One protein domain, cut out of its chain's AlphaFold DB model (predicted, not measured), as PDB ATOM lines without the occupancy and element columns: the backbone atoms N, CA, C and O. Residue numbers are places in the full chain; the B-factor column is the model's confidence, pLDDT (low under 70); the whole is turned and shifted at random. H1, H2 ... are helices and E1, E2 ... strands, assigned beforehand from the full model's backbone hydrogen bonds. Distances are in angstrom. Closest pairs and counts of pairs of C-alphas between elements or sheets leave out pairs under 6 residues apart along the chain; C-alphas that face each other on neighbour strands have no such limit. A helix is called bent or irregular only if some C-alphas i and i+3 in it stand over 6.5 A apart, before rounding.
ATOM      1  N   GLU A  95     144.552 115.807  82.273       89.94
ATOM      2  CA  GLU A  95     145.428 114.766  82.795       89.94
ATOM      3  C   GLU A  95     146.020 113.936  81.649       89.94
ATOM      4  O   GLU A  95     145.305 113.475  80.757       89.94
ATOM      5  N   GLU A  96     147.334 113.713  81.692       90.81
ATOM      6  CA  GLU A  96     148.030 112.863  80.728       90.81
ATOM      7  C   GLU A  96     148.170 111.434  81.269       90.81
ATOM      8  O   GLU A  96     148.612 111.203  82.402       90.81
ATOM      9  N   PHE A  97     147.848 110.460  80.419       92.12
ATOM     10  CA  PHE A  97     148.008 109.037  80.700       92.12
ATOM     11  C   PHE A  97     148.850 108.374  79.612       92.12
ATOM     12  O   PHE A  97     148.860 108.789  78.455       92.12
ATOM     13  N   SER A  98     149.549 107.304  79.975       93.31
ATOM     14  CA  SER A  98     150.175 106.390  79.017       93.31
ATOM     15  C   SER A  98     149.571 105.007  79.179       93.31
ATOM     16  O   SER A  98     149.283 104.600  80.297       93.31
ATOM     17  N   VAL A  99     149.374 104.285  78.079       95.81
ATOM     18  CA  VAL A  99     148.885 102.904  78.115       95.81
ATOM     19  C   VAL A  99     149.880 102.035  77.367       95.81
ATOM     20  O   VAL A  99     150.102 102.237  76.174       95.81
ATOM     21  N   ASP A 100     150.486 101.086  78.073       95.62
ATOM     22  CA  ASP A 100     151.396 100.117  77.471       95.62
ATOM     23  C   ASP A 100     150.565  98.935  76.950       95.62
ATOM     24  O   ASP A 100     149.807  98.326  77.710       95.62
ATOM     25  N   VAL A 101     150.660  98.635  75.649       95.44
ATOM     26  CA  VAL A 101     149.864  97.584  74.992       95.44
ATOM     27  C   VAL A 101     150.769  96.465  74.493       95.44
ATOM     28  O   VAL A 101     151.741  96.714  73.781       95.44
ATOM     29  N   LEU A 102     150.418  95.224  74.834       94.56
ATOM     30  CA  LEU A 102     151.055  94.014  74.324       94.56
ATOM     31  C   LEU A 102     150.093  93.293  73.378       94.56
ATOM     32  O   LEU A 102     148.995  92.910  73.786       94.56
ATOM     33  N   ALA A 103     150.525  93.079  72.136       92.44
ATOM     34  CA  ALA A 103     149.794  92.300  71.143       92.44
ATOM     35  C   ALA A 103     150.478  90.947  70.890       92.44
ATOM     36  O   ALA A 103     151.708  90.852  70.883       92.44
ATOM     37  N   GLY A 104     149.672  89.908  70.685       90.94
ATOM     38  CA  GLY A 104     150.112  88.603  70.212       90.94
ATOM     39  C   GLY A 104     150.521  88.635  68.740       90.94
ATOM     40  O   GLY A 104     150.234  89.582  68.009       90.94
ATOM     41  N   LEU A 105     151.182  87.567  68.286       87.00
ATOM     42  CA  LEU A 105     151.615  87.429  66.887       87.00
ATOM     43  C   LEU A 105     150.441  87.329  65.896       87.00
ATOM     44  O   LEU A 105     150.623  87.565  64.707       87.00
ATOM     45  N   ASP A 106     149.255  86.978  66.386       85.38
ATOM     46  CA  ASP A 106     147.992  86.914  65.646       85.38
ATOM     47  C   ASP A 106     147.219  88.248  65.653       85.38
ATOM     48  O   ASP A 106     146.109  88.322  65.130       85.38
ATOM     49  N   GLY A 107     147.780  89.304  66.257       83.25
ATOM     50  CA  GLY A 107     147.136  90.612  66.393       83.25
ATOM     51  C   GLY A 107     146.134  90.712  67.548       83.25
ATOM     52  O   GLY A 107     145.550  91.781  67.749       83.25
ATOM     53  N   SER A 108     145.941  89.648  68.335       90.50
ATOM     54  CA  SER A 108     145.135  89.710  69.558       90.50
ATOM     55  C   SER A 108     145.780  90.647  70.585       90.50
ATOM     56  O   SER A 108     147.000  90.682  70.739       90.50
ATOM     57  N   ILE A 109     144.978  91.437  71.304       94.31
ATOM     58  CA  ILE A 109     145.498  92.286  72.386       94.31
ATOM     59  C   ILE A 109     145.563  91.444  73.660       94.31
ATOM     60  O   ILE A 109     144.527  91.059  74.194       94.31
ATOM     61  N   ILE A 110     146.779  91.169  74.131       94.81
ATOM     62  CA  ILE A 110     147.040  90.370  75.336       94.81
ATOM     63  C   ILE A 110     146.826  91.223  76.588       94.81
ATOM     64  O   ILE A 110     146.240  90.762  77.564       94.81
ATOM     65  N   ALA A 111     147.307  92.469  76.568       95.31
ATOM     66  CA  ALA A 111     147.165  93.395  77.684       95.31
ATOM     67  C   ALA A 111     147.188  94.854  77.213       95.31
ATOM     68  O   ALA A 111     147.913  95.196  76.280       95.31
ATOM     69  N   ALA A 112     146.446  95.710  77.912       97.00
ATOM     70  CA  ALA A 112     146.557  97.163  77.866       97.00
ATOM     71  C   ALA A 112     146.647  97.657  79.314       97.00
ATOM     72  O   ALA A 112     145.780  97.339  80.123       97.00
ATOM     73  N   VAL A 113     147.720  98.366  79.667       96.69
ATOM     74  CA  VAL A 113     148.026  98.719  81.062       96.69
ATOM     75  C   VAL A 113     148.167 100.237  81.199       96.69
ATOM     76  O   VAL A 113     149.216 100.786  80.849       96.69
ATOM     77  N   PRO A 114     147.128 100.944  81.682       95.50
ATOM     78  CA  PRO A 114     147.175 102.385  81.880       95.50
ATOM     79  C   PRO A 114     148.068 102.779  83.053       95.50
ATOM     80  O   PRO A 114     148.057 102.150  84.115       95.50
ATOM     81  N   ARG A 115     148.788 103.882  82.886       93.12
ATOM     82  CA  ARG A 115     149.633 104.516  83.896       93.12
ATOM     83  C   ARG A 115     149.388 106.020  83.916       93.12
ATOM     84  O   ARG A 115     149.355 106.654  82.858       93.12
ATOM     85  N   SER A 116     149.233 106.596  85.109       86.44
ATOM     86  CA  SER A 116     149.239 108.055  85.263       86.44
ATOM     87  C   SER A 116     150.625 108.630  84.975       86.44
ATOM     88  O   SER A 116     151.645 107.971  85.197       86.44
ATOM     89  N   ARG A 117     150.660 109.879  84.500       77.00
ATOM     90  CA  ARG A 117     151.864 110.718  84.483       77.00
ATOM     91  C   ARG A 117     151.742 111.789  85.563       77.00
ATOM     92  O   ARG A 117     151.523 112.965  85.287       77.00
ATOM     93  N   GLU A 118     151.835 111.367  86.821       60.44
ATOM     94  CA  GLU A 118     151.785 112.264  87.978       60.44
ATOM     95  C   GLU A 118     153.131 113.000  88.119       60.44
ATOM     96  O   GLU A 118     154.047 112.557  88.803       60.44
ATOM     97  N   ARG A 119     153.208 114.153  87.442       51.28
ATOM     98  CA  ARG A 119     154.302 115.144  87.405       51.28
ATOM     99  C   ARG A 119     155.632 114.683  86.789       51.28
ATOM    100  O   ARG A 119     156.281 113.716  87.181       51.28
ATOM    101  N   VAL A 120     156.057 115.495  85.825       50.50
ATOM    102  CA  VAL A 120     157.422 115.561  85.311       50.50
ATOM    103  C   VAL A 120     158.196 116.490  86.242       50.50
ATOM    104  O   VAL A 120     157.786 117.634  86.426       50.50
ATOM    105  N   ASP A 121     159.302 116.029  86.809       44.38
ATOM    106  CA  ASP A 121     160.329 116.926  87.337       44.38
ATOM    107  C   ASP A 121     161.616 116.666  86.549       44.38
ATOM    108  O   ASP A 121     161.977 115.530  86.230       44.38
ATOM    109  N   SER A 122     162.206 117.765  86.079       43.44
ATOM    110  CA  SER A 122     163.439 117.788  85.291       43.44
ATOM    111  C   SER A 122     163.439 116.891  84.037       43.44
ATOM    112  O   SER A 122     164.464 116.337  83.649       43.44
ATOM    113  N   GLY A 123     162.288 116.753  83.368       48.28
ATOM    114  CA  GLY A 123     162.163 116.010  82.104       48.28
ATOM    115  C   GLY A 123     162.040 114.487  82.247       48.28
ATOM    116  O   GLY A 123     161.981 113.791  81.233       48.28
ATOM    117  N   VAL A 124     161.949 113.966  83.476       48.88
ATOM    118  CA  VAL A 124     161.765 112.538  83.767       48.88
ATOM    119  C   VAL A 124     160.429 112.329  84.487       48.88
ATOM    120  O   VAL A 124     160.030 113.114  85.345       48.88
ATOM    121  N   SER A 125     159.703 111.270  84.118       51.53
ATOM    122  CA  SER A 125     158.495 110.846  84.836       51.53
ATOM    123  C   SER A 125     158.904 110.333  86.222       51.53
ATOM    124  O   SER A 125     159.495 109.259  86.301       51.53
ATOM    125  N   ILE A 126     158.613 111.080  87.295       54.31
ATOM    126  CA  ILE A 126     159.093 110.754  88.655       54.31
ATOM    127  C   ILE A 126     158.194 109.734  89.365       54.31
ATOM    128  O   ILE A 126     158.689 108.883  90.099       54.31
ATOM    129  N   ALA A 127     156.886 109.750  89.110       56.47
ATOM    130  CA  ALA A 127     155.969 108.739  89.620       56.47
ATOM    131  C   ALA A 127     154.831 108.504  88.624       56.47
ATOM    132  O   ALA A 127     154.222 109.433  88.101       56.47
ATOM    133  N   GLY A 128     154.544 107.238  88.343       62.75
ATOM    134  CA  GLY A 128     153.369 106.839  87.583       62.75
ATOM    135  C   GLY A 128     152.711 105.682  88.302       62.75
ATOM    136  O   GLY A 128     153.387 104.740  88.715       62.75
ATOM    137  N   ARG A 129     151.397 105.756  88.490       78.69
ATOM    138  CA  ARG A 129     150.635 104.686  89.132       78.69
ATOM    139  C   ARG A 129     149.946 103.883  88.051       78.69
ATOM    140  O   ARG A 129     149.322 104.465  87.168       78.69
ATOM    141  N   THR A 130     150.041 102.560  88.121       85.81
ATOM    142  CA  THR A 130     149.181 101.701  87.305       85.81
ATOM    143  C   THR A 130     147.740 101.907  87.744       85.81
ATOM    144  O   THR A 130     147.431 101.863  88.937       85.81
ATOM    145  N   LEU A 131     146.865 102.157  86.778       87.69
ATOM    146  CA  LEU A 131     145.458 102.440  87.011       87.69
ATOM    147  C   LEU A 131     144.605 101.325  86.422       87.69
ATOM    148  O   LEU A 131     144.913 100.787  85.364       87.69
ATOM    149  N   ARG A 132     143.492 101.027  87.090       88.00
ATOM    150  CA  ARG A 132     142.409 100.214  86.535       88.00
ATOM    151  C   ARG A 132     141.352 101.168  85.999       88.00
ATOM    152  O   ARG A 132     140.547 101.690  86.767       88.00
ATOM    153  N   ARG A 133     141.413 101.456  84.699       92.81
ATOM    154  CA  ARG A 133     140.477 102.354  84.006       92.81
ATOM    155  C   ARG A 133     140.106 101.717  82.672       92.81
ATOM    156  O   ARG A 133     140.816 101.910  81.688       92.81
ATOM    157  N   ALA A 134     138.984 100.995  82.666       94.50
ATOM    158  CA  ALA A 134     138.508 100.225  81.516       94.50
ATOM    159  C   ALA A 134     138.447 101.065  80.232       94.50
ATOM    160  O   ALA A 134     138.917 100.626  79.195       94.50
ATOM    161  N   GLU A 135     138.007 102.322  80.319       95.00
ATOM    162  CA  GLU A 135     137.955 103.220  79.162       95.00
ATOM    163  C   GLU A 135     139.327 103.432  78.488       95.00
ATOM    164  O   GLU A 135     139.426 103.438  77.259       95.00
ATOM    165  N   LEU A 136     140.404 103.577  79.272       95.06
ATOM    166  CA  LEU A 136     141.761 103.741  78.738       95.06
ATOM    167  C   LEU A 136     142.280 102.430  78.136       95.06
ATOM    168  O   LEU A 136     142.933 102.447  77.093       95.06
ATOM    169  N   GLU A 137     141.974 101.304  78.784       96.44
ATOM    170  CA  GLU A 137     142.326  99.957  78.322       96.44
ATOM    171  C   GLU A 137     141.652  99.651  76.975       96.44
ATOM    172  O   GLU A 137     142.319  99.285  76.006       96.44
ATOM    173  N   GLU A 138     140.343  99.878  76.892       95.56
ATOM    174  CA  GLU A 138     139.517  99.657  75.706       95.56
ATOM    175  C   GLU A 138     139.932 100.567  74.548       95.56
ATOM    176  O   GLU A 138     140.124 100.083  73.428       95.56
ATOM    177  N   THR A 139     140.144 101.860  74.817       95.81
ATOM    178  CA  THR A 139     140.588 102.830  73.803       95.81
ATOM    179  C   THR A 139     141.952 102.444  73.235       95.81
ATOM    180  O   THR A 139     142.127 102.393  72.016       95.81
ATOM    181  N   ALA A 140     142.924 102.122  74.093       95.75
ATOM    182  CA  ALA A 140     144.259 101.736  73.648       95.75
ATOM    183  C   ALA A 140     144.242 100.417  72.864       95.75
ATOM    184  O   ALA A 140     144.913 100.300  71.838       95.75
ATOM    185  N   ALA A 141     143.433  99.446  73.292       95.19
ATOM    186  CA  ALA A 141     143.251  98.194  72.571       95.19
ATOM    187  C   ALA A 141     142.599  98.415  71.191       95.19
ATOM    188  O   ALA A 141     142.997  97.780  70.214       95.19
ATOM    189  N   ALA A 142     141.621  99.321  71.085       93.94
ATOM    190  CA  ALA A 142     140.995  99.684  69.813       93.94
ATOM    191  C   ALA A 142     141.984 100.373  68.860       93.94
ATOM    192  O   ALA A 142     142.051 100.013  67.684       93.94
ATOM    193  N   VAL A 143     142.798 101.300  69.377       94.56
ATOM    194  CA  VAL A 143     143.871 101.959  68.619       94.56
ATOM    195  C   VAL A 143     144.921 100.952  68.158       94.56
ATOM    196  O   VAL A 143     145.310 100.989  66.998       94.56
ATOM    197  N   ALA A 144     145.353 100.022  69.010       93.25
ATOM    198  CA  ALA A 144     146.386  99.043  68.664       93.25
ATOM    199  C   ALA A 144     145.957  98.058  67.562       93.25
ATOM    200  O   ALA A 144     146.801  97.574  66.812       93.25
ATOM    201  N   ARG A 145     144.653  97.790  67.420       90.75
ATOM    202  CA  ARG A 145     144.108  96.968  66.323       90.75
ATOM    203  C   ARG A 145     144.027  97.711  64.986       90.75
ATOM    204  O   ARG A 145     143.920  97.071  63.947       90.75
ATOM    205  N   ALA A 146     144.059  99.044  64.997       83.62
ATOM    206  CA  ALA A 146     143.799  99.869  63.821       83.62
ATOM    207  C   ALA A 146     144.841  99.742  62.688       83.62
ATOM    208  O   ALA A 146     144.412  99.651  61.539       83.62
ATOM    209  N   PRO A 147     146.167  99.717  62.955       71.81
ATOM    210  CA  PRO A 147     147.201  99.634  61.918       71.81
ATOM    211  C   PRO A 147     147.481  98.210  61.416       71.81
ATOM    212  O   PRO A 147     148.405  98.027  60.627       71.81
TER     213      PRO A 147
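Overview. This is residues 95 to 147 of the 149 residues of an uncharacterized protein of Leifsonia xyli subsp. cynodontis DSM 46306 (UniProt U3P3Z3). A long two-stranded hairpin, E1 and E2, has the single helix H1 packed over one of its faces, and a second, smaller hairpin, E3 and E4, lies at one end, where E2 runs on into E3 at an angle. The two hairpins together make the long axis, with the turn of the first near one end and the turn of the second near the other. The printed part has 53 residues, with four named strands and then one named helix in the order E1 E2 E3 E4 H1; each hairpin is an antiparallel sheet of two strands, and the class is mixed, helices and strands. The whole is loose, with a radius of gyration of the C-alphas of 12.6 A, and spans 39 by 20 by 15 A, only just a rod.

Along the chain. E1 is residues 97 to 103, 19.4 A from first to last C-alpha, and begins with C-alpha 97 at (148.008, 109.037, 80.700). E2, residues 109 to 116, is the longest strand by residues and measures 20.7 A. E3 is residues 118 to 121, and E4 is residues 124 to 127. H1, residues 134 to 147, measures 21.4 A and ends with C-alpha 147 at (147.201, 99.634, 61.918). H1 is irregular, but only just: C-alphas 144 and 147 are 6.8 A apart.

Arrangement. E1 and E2 form a hairpin, antiparallel at 164 degrees between their directions. N 115 and O 98 are 2.7 A apart and N 102 and O 111 2.9 A, both within hydrogen-bond range. The closest C-alphas of E2 and H1 are those of Ala 112 and Glu 137, 5.1 A apart. The closest of E1 and H1 are those of Val 99 and Ala 140, 6.5 A apart. In H1, 9 of 10 O i to N i+4 pairs are within hydrogen-bond range. E2 runs on into E3 across a break of 1 residue, at 65 degrees, and the two meet only through their link. E3 and E4 form the other hairpin, antiparallel at 142 degrees, with N 124 and O 121 within hydrogen-bond range at 3.2 A. E3 is apart from E1 and from H1; E2 and E4 are only just apart, their closest C-alphas 8.0 A from each other.

Size, cuts and confidence. The two C-alphas farthest apart are those of Asp 106 and Ser 122, 39.7 A. The printed part has no cut. The links E1 to E2, E2 to E3 and E3 to E4 are tight, the link E4 to H1 is short, and no link is long. The mean pLDDT of the printed part is 83.1; residues 118 to 128 are under 70.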